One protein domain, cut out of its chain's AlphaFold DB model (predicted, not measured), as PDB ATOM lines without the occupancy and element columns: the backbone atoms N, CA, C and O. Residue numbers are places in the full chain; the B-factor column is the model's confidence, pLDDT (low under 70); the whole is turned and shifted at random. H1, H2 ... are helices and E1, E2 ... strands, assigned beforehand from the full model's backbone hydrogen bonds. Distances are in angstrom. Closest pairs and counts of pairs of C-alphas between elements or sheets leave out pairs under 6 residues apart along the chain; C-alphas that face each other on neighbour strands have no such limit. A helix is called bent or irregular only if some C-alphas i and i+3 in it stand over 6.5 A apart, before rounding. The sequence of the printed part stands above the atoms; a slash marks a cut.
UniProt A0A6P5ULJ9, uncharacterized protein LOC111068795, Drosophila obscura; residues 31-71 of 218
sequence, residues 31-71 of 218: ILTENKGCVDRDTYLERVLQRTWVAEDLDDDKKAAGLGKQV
ATOM      1  N   ILE A  31     133.995 124.588 115.175       93.38
ATOM      2  CA  ILE A  31     134.655 124.992 113.930       93.38
ATOM      3  C   ILE A  31     134.688 123.797 112.980       93.38
ATOM      4  O   ILE A  31     135.089 122.698 113.364       93.38
ATOM      5  N   LEU A  32     134.323 124.020 111.716       92.81
ATOM      6  CA  LEU A  32     134.462 123.017 110.666       92.81
ATOM      7  C   LEU A  32     135.935 122.868 110.265       92.81
ATOM      8  O   LEU A  32     136.555 123.800 109.757       92.81
ATOM      9  N   THR A  33     136.489 121.680 110.468       90.88
ATOM     10  CA  THR A  33     137.846 121.306 110.060       90.88
ATOM     11  C   THR A  33     137.789 120.328 108.888       90.88
ATOM     12  O   THR A  33     136.949 119.430 108.875       90.88
ATOM     13  N   GLU A  34     138.704 120.460 107.923       88.50
ATOM     14  CA  GLU A  34     138.705 119.644 106.691       88.50
ATOM     15  C   GLU A  34     138.765 118.132 106.962       88.50
ATOM     16  O   GLU A  34     138.153 117.348 106.244       88.50
ATOM     17  N   ASN A  35     139.457 117.721 108.031       89.00
ATOM     18  CA  ASN A  35     139.734 116.310 108.314       89.00
ATOM     19  C   ASN A  35     138.816 115.681 109.371       89.00
ATOM     20  O   ASN A  35     138.723 114.459 109.437       89.00
ATOM     21  N   LYS A  36     138.204 116.480 110.256       88.31
ATOM     22  CA  LYS A  36     137.439 115.968 111.411       88.31
ATOM     23  C   LYS A  36     136.004 116.493 111.483       88.31
ATOM     24  O   LYS A  36     135.296 116.149 112.421       88.31
ATOM     25  N   GLY A  37     135.570 117.299 110.512       93.31
ATOM     26  CA  GLY A  37     134.260 117.944 110.557       93.31
ATOM     27  C   GLY A  37     134.198 119.003 111.658       93.31
ATOM     28  O   GLY A  37     135.199 119.671 111.925       93.31
ATOM     29  N   CYS A  38     133.027 119.179 112.270       96.19
ATOM     30  CA  CYS A  38     132.810 120.139 113.352       96.19
ATOM     31  C   CYS A  38     133.534 119.691 114.626       96.19
ATOM     32  O   CYS A  38     133.297 118.599 115.139       96.19
ATOM     33  N   VAL A  39     134.429 120.533 115.132       96.44
ATOM     34  CA  VAL A  39     135.195 120.296 116.359       96.44
ATOM     35  C   VAL A  39     134.967 121.466 117.298       96.44
ATOM     36  O   VAL A  39     134.940 122.603 116.843       96.44
ATOM     37  N   ASP A  40     134.848 121.202 118.597       97.38
ATOM     38  CA  ASP A  40     134.762 122.249 119.615       97.38
ATOM     39  C   ASP A  40     135.883 123.291 119.448       97.38
ATOM     40  O   ASP A  40     137.071 122.955 119.351       97.38
ATOM     41  N   ARG A  41     135.478 124.560 119.360       95.19
ATOM     42  CA  ARG A  41     136.341 125.698 119.043       95.19
ATOM     43  C   ARG A  41     137.462 125.830 120.053       95.19
ATOM     44  O   ARG A  41     138.615 125.999 119.657       95.19
ATOM     45  N   ASP A  42     137.123 125.784 121.332       95.12
ATOM     46  CA  ASP A  42     138.061 126.112 122.396       95.12
ATOM     47  C   ASP A  42     139.101 124.989 122.512       95.12
ATOM     48  O   ASP A  42     140.304 125.252 122.504       95.12
ATOM     49  N   THR A  43     138.654 123.735 122.412       94.06
ATOM     50  CA  THR A  43     139.536 122.561 122.352       94.06
ATOM     51  C   THR A  43     140.447 122.573 121.113       94.06
ATOM     52  O   THR A  43     141.609 122.151 121.163       94.06
ATOM     53  N   TYR A  44     139.933 123.017 119.961       94.31
ATOM     54  CA  TYR A  44     140.722 123.136 118.735       94.31
ATOM     55  C   TYR A  44     141.798 124.221 118.863       94.31
ATOM     56  O   TYR A  44     142.965 123.957 118.561       94.31
ATOM     57  N   LEU A  45     141.426 125.411 119.342       93.19
ATOM     58  CA  LEU A  45     142.349 126.526 119.551       93.19
ATOM     59  C   LEU A  45     143.424 126.187 120.581       93.19
ATOM     60  O   LEU A  45     144.594 126.475 120.337       93.19
ATOM     61  N   GLU A  46     143.062 125.524 121.678       91.50
ATOM     62  CA  GLU A  46     144.022 125.091 122.690       91.50
ATOM     63  C   GLU A  46     145.052 124.118 122.102       91.50
ATOM     64  O   GLU A  46     146.251 124.301 122.301       91.50
ATOM     65  N   ARG A  47     144.632 123.146 121.281       87.81
ATOM     66  CA  ARG A  47     145.579 122.257 120.581       87.81
ATOM     67  C   ARG A  47     146.456 122.987 119.577       87.81
ATOM     68  O   ARG A  47     147.611 122.602 119.410       87.81
ATOM     69  N   VAL A  48     145.929 123.983 118.865       87.38
ATOM     70  CA  VAL A  48     146.740 124.798 117.948       87.38
ATOM     71  C   VAL A  48     147.783 125.578 118.742       87.38
ATOM     72  O   VAL A  48     148.959 125.518 118.394       87.38
ATOM     73  N   LEU A  49     147.386 126.222 119.841       87.12
ATOM     74  CA  LEU A  49     148.293 126.944 120.732       87.12
ATOM     75  C   LEU A  49     149.360 126.015 121.315       87.12
ATOM     76  O   LEU A  49     150.549 126.287 121.162       87.12
ATOM     77  N   GLN A  50     148.959 124.875 121.877       79.88
ATOM     78  CA  GLN A  50     149.886 123.870 122.389       79.88
ATOM     79  C   GLN A  50     150.829 123.368 121.295       79.88
ATOM     80  O   GLN A  50     152.023 123.308 121.533       79.88
ATOM     81  N   ARG A  51     150.361 123.095 120.071       78.69
ATOM     82  CA  ARG A  51     151.253 122.724 118.956       78.69
ATOM     83  C   ARG A  51     152.215 123.839 118.571       78.69
ATOM     84  O   ARG A  51     153.358 123.548 118.265       78.69
ATOM     85  N   THR A  52     151.785 125.098 118.587       76.44
ATOM     86  CA  THR A  52     152.691 126.223 118.302       76.44
ATOM     87  C   THR A  52     153.717 126.451 119.408       76.44
ATOM     88  O   THR A  52     154.786 126.984 119.137       76.44
ATOM     89  N   TRP A  53     153.403 126.061 120.644       75.12
ATOM     90  CA  TRP A  53     154.288 126.227 121.798       75.12
ATOM     91  C   TRP A  53     155.199 125.016 122.026       75.12
ATOM     92  O   TRP A  53     156.322 125.188 122.477       75.12
ATOM     93  N   VAL A  54     154.714 123.815 121.706       68.75
ATOM     94  CA  VAL A  54     155.385 122.516 121.894       68.75
ATOM     95  C   VAL A  54     155.994 122.005 120.586       68.75
ATOM     96  O   VAL A  54     156.568 120.926 120.573       68.75
ATOM     97  N   ALA A  55     155.891 122.736 119.472       60.47
ATOM     98  CA  ALA A  55     156.661 122.401 118.278       60.47
ATOM     99  C   ALA A  55     158.149 122.400 118.656       60.47
ATOM    100  O   ALA A  55     158.746 123.462 118.828       60.47
ATOM    101  N   GLU A  56     158.715 121.202 118.816       58.53
ATOM    102  CA  GLU A  56     160.129 120.957 119.128       58.53
ATOM    103  C   GLU A  56     161.031 121.658 118.098       58.53
ATOM    104  O   GLU A  56     162.081 122.203 118.437       58.53
ATOM    105  N   ASP A  57     160.529 121.788 116.871       63.91
ATOM    106  CA  ASP A  57     161.185 122.469 115.762       63.91
ATOM    107  C   ASP A  57     161.241 123.990 115.934       63.91
ATOM    108  O   ASP A  57     162.045 124.645 115.285       63.91
ATOM    109  N   LEU A  58     160.417 124.601 116.791       66.75
ATOM    110  CA  LEU A  58     160.394 126.058 116.933       66.75
ATOM    111  C   LEU A  58     161.682 126.567 117.592       66.75
ATOM    112  O   LEU A  58     162.148 127.664 117.283       66.75
ATOM    113  N   ASP A  59     162.276 125.776 118.482       69.12
ATOM    114  CA  ASP A  59     163.570 126.099 119.074       69.12
ATOM    115  C   ASP A  59     164.729 125.794 118.124       69.12
ATOM    116  O   ASP A  59     165.701 126.552 118.104       69.12
ATOM    117  N   ASP A  60     164.618 124.770 117.279       74.94
ATOM    118  CA  ASP A  60     165.611 124.492 116.240       74.94
ATOM    119  C   ASP A  60     165.545 125.501 115.084       74.94
ATOM    120  O   ASP A  60     166.589 125.971 114.633       74.94
ATOM    121  N   ASP A  61     164.356 125.965 114.703       72.25
ATOM    122  CA  ASP A  61     164.133 127.061 113.758       72.25
ATOM    123  C   ASP A  61     164.609 128.395 114.335       72.25
ATOM    124  O   ASP A  61     165.253 129.181 113.637       72.25
ATOM    125  N   LYS A  62     164.371 128.664 115.628       68.62
ATOM    126  CA  LYS A  62     164.970 129.825 116.307       68.62
ATOM    127  C   LYS A  62     166.492 129.722 116.313       68.62
ATOM    128  O   LYS A  62     167.152 130.728 116.052       68.62
ATOM    129  N   LYS A  63     167.076 128.552 116.595       74.94
ATOM    130  CA  LYS A  63     168.534 128.344 116.516       74.94
ATOM    131  C   LYS A  63     169.045 128.555 115.088       74.94
ATOM    132  O   LYS A  63     170.016 129.288 114.916       74.94
ATOM    133  N   ALA A  64     168.368 128.006 114.079       76.88
ATOM    134  CA  ALA A  64     168.707 128.155 112.662       76.88
ATOM    135  C   ALA A  64     168.584 129.611 112.178       76.88
ATOM    136  O   ALA A  64     169.417 130.085 111.407       76.88
ATOM    137  N   ALA A  65     167.602 130.355 112.689       72.31
ATOM    138  CA  ALA A  65     167.431 131.786 112.449       72.31
ATOM    139  C   ALA A  65     168.401 132.669 113.263       72.31
ATOM    140  O   ALA A  65     168.351 133.895 113.155       72.31
ATOM    141  N   GLY A  66     169.266 132.081 114.099       66.69
ATOM    142  CA  GLY A  66     170.177 132.817 114.984       66.69
ATOM    143  C   GLY A  66     169.489 133.519 116.164       66.69
ATOM    144  O   GLY A  66     170.123 134.300 116.869       66.69
ATOM    145  N   LEU A  67     168.208 133.232 116.400       68.94
ATOM    146  CA  LEU A  67     167.378 133.736 117.499       68.94
ATOM    147  C   LEU A  67     167.453 132.852 118.761       68.94
ATOM    148  O   LEU A  67     166.878 133.193 119.788       68.94
ATOM    149  N   GLY A  68     168.149 131.713 118.694       56.09
ATOM    150  CA  GLY A  68     168.139 130.662 119.721       56.09
ATOM    151  C   GLY A  68     169.020 130.890 120.952       56.09
ATOM    152  O   GLY A  68     169.098 130.010 121.805       56.09
ATOM    153  N   LYS A  69     169.697 132.036 121.089       68.12
ATOM    154  CA  LYS A  69     170.320 132.370 122.376       68.12
ATOM    155  C   LYS A  69     169.228 132.951 123.255       68.12
ATOM    156  O   LYS A  69     168.792 134.072 123.012       68.12
ATOM    157  N   GLN A  70     168.782 132.184 124.248       68.19
ATOM    158  CA  GLN A  70     167.955 132.699 125.331       68.19
ATOM    159  C   GLN A  70     168.728 133.851 125.981       68.19
ATOM    160  O   GLN A  70     169.666 133.633 126.745       68.19
ATOM    161  N   VAL A  71     168.406 135.083 125.590       76.75
ATOM    162  CA  VAL A  71     169.027 136.276 126.157       76.75
ATOM    163  C   VAL A  71     168.378 136.483 127.516       76.75
ATOM    164  O   VAL A  71     167.310 137.082 127.621       76.75
TER     165      VAL A  71
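This is residues 31 to 71 of the 218 residues of the protein "uncharacterized protein LOC111068795" of Drosophila obscura (UniProt A0A6P5ULJ9). What shape do these atoms make? They make an open rod, with the small hairpin of E1 and E2 as a head at one end, the helix H1 running away from it along the rod, and the shorter helix H2 carrying on beyond H1 at an angle. No core gathers the parts, and residues 46 to 57, of which 46 to 54 belong to H1, stand free. How is it made up? The printed part has 41 residues, with two named strands and then two named helices in the order E1, E2, H1, H2; the sheet order is E1 - E2, antiparallel, and the class is mixed, helices and strands. How spread out is it? It is extended, with a radius of gyration of the C-alphas of 14.6 A and spans of 40 by 17 by 11 A.

Where are the strands? E1 is residues 31 to 33, 6.2 A from first to last C-alpha, and begins with C-alpha 31 at (134.655, 124.992, 113.930). E2 is residues 37 to 40, 10.0 A long. Where are the helices? H1 is residues 41 to 54, 19.5 A from C-alpha 41 at (136.341, 125.698, 119.043) to C-alpha 54 at (155.385, 122.516, 121.894). H2 is residues 56 to 64, 12.9 A long, and ends with C-alpha 64 at (168.707, 128.155, 112.662).

How do the strands pair? E1 and E2 form a hairpin, antiparallel at 138 degrees between their directions, with N 31 and O 39 at 2.8 A and N 37 and O 33 at 3.0 A, within hydrogen-bond range. How near does H1 come to E1? Their closest C-alphas are those of Ile 31 and Arg 41, 5.4 A apart. How do the helices stand to each other? H1 and H2 are close but not clearly touching, the closest C-alphas being those of Thr 52 and Leu 58 at 7.8 A. They run the same way at a steep tilt of 45 degrees. H2 is apart from E1 and from E2. Are the helices' backbones well paired? In H1 every O i to N i+4 pair is within hydrogen-bond range, and in H2 4 of 5 are. H2 is neither bent nor irregular, but only just: C-alphas 56 and 59 are 6.2 A apart.

How far does it reach? The two C-alphas farthest apart are those of Gly 37 and Val 71, at 42.3 A. Is the printed part whole? It has no cut from residue 31 to residue 71, and the links E1 to E2, E2 to H1 and H1 to H2 are tight. Where is confidence low? The mean pLDDT of the printed part is 80.3, and residues 54 to 59, residue 62 and residues 66 to 70 are under 70.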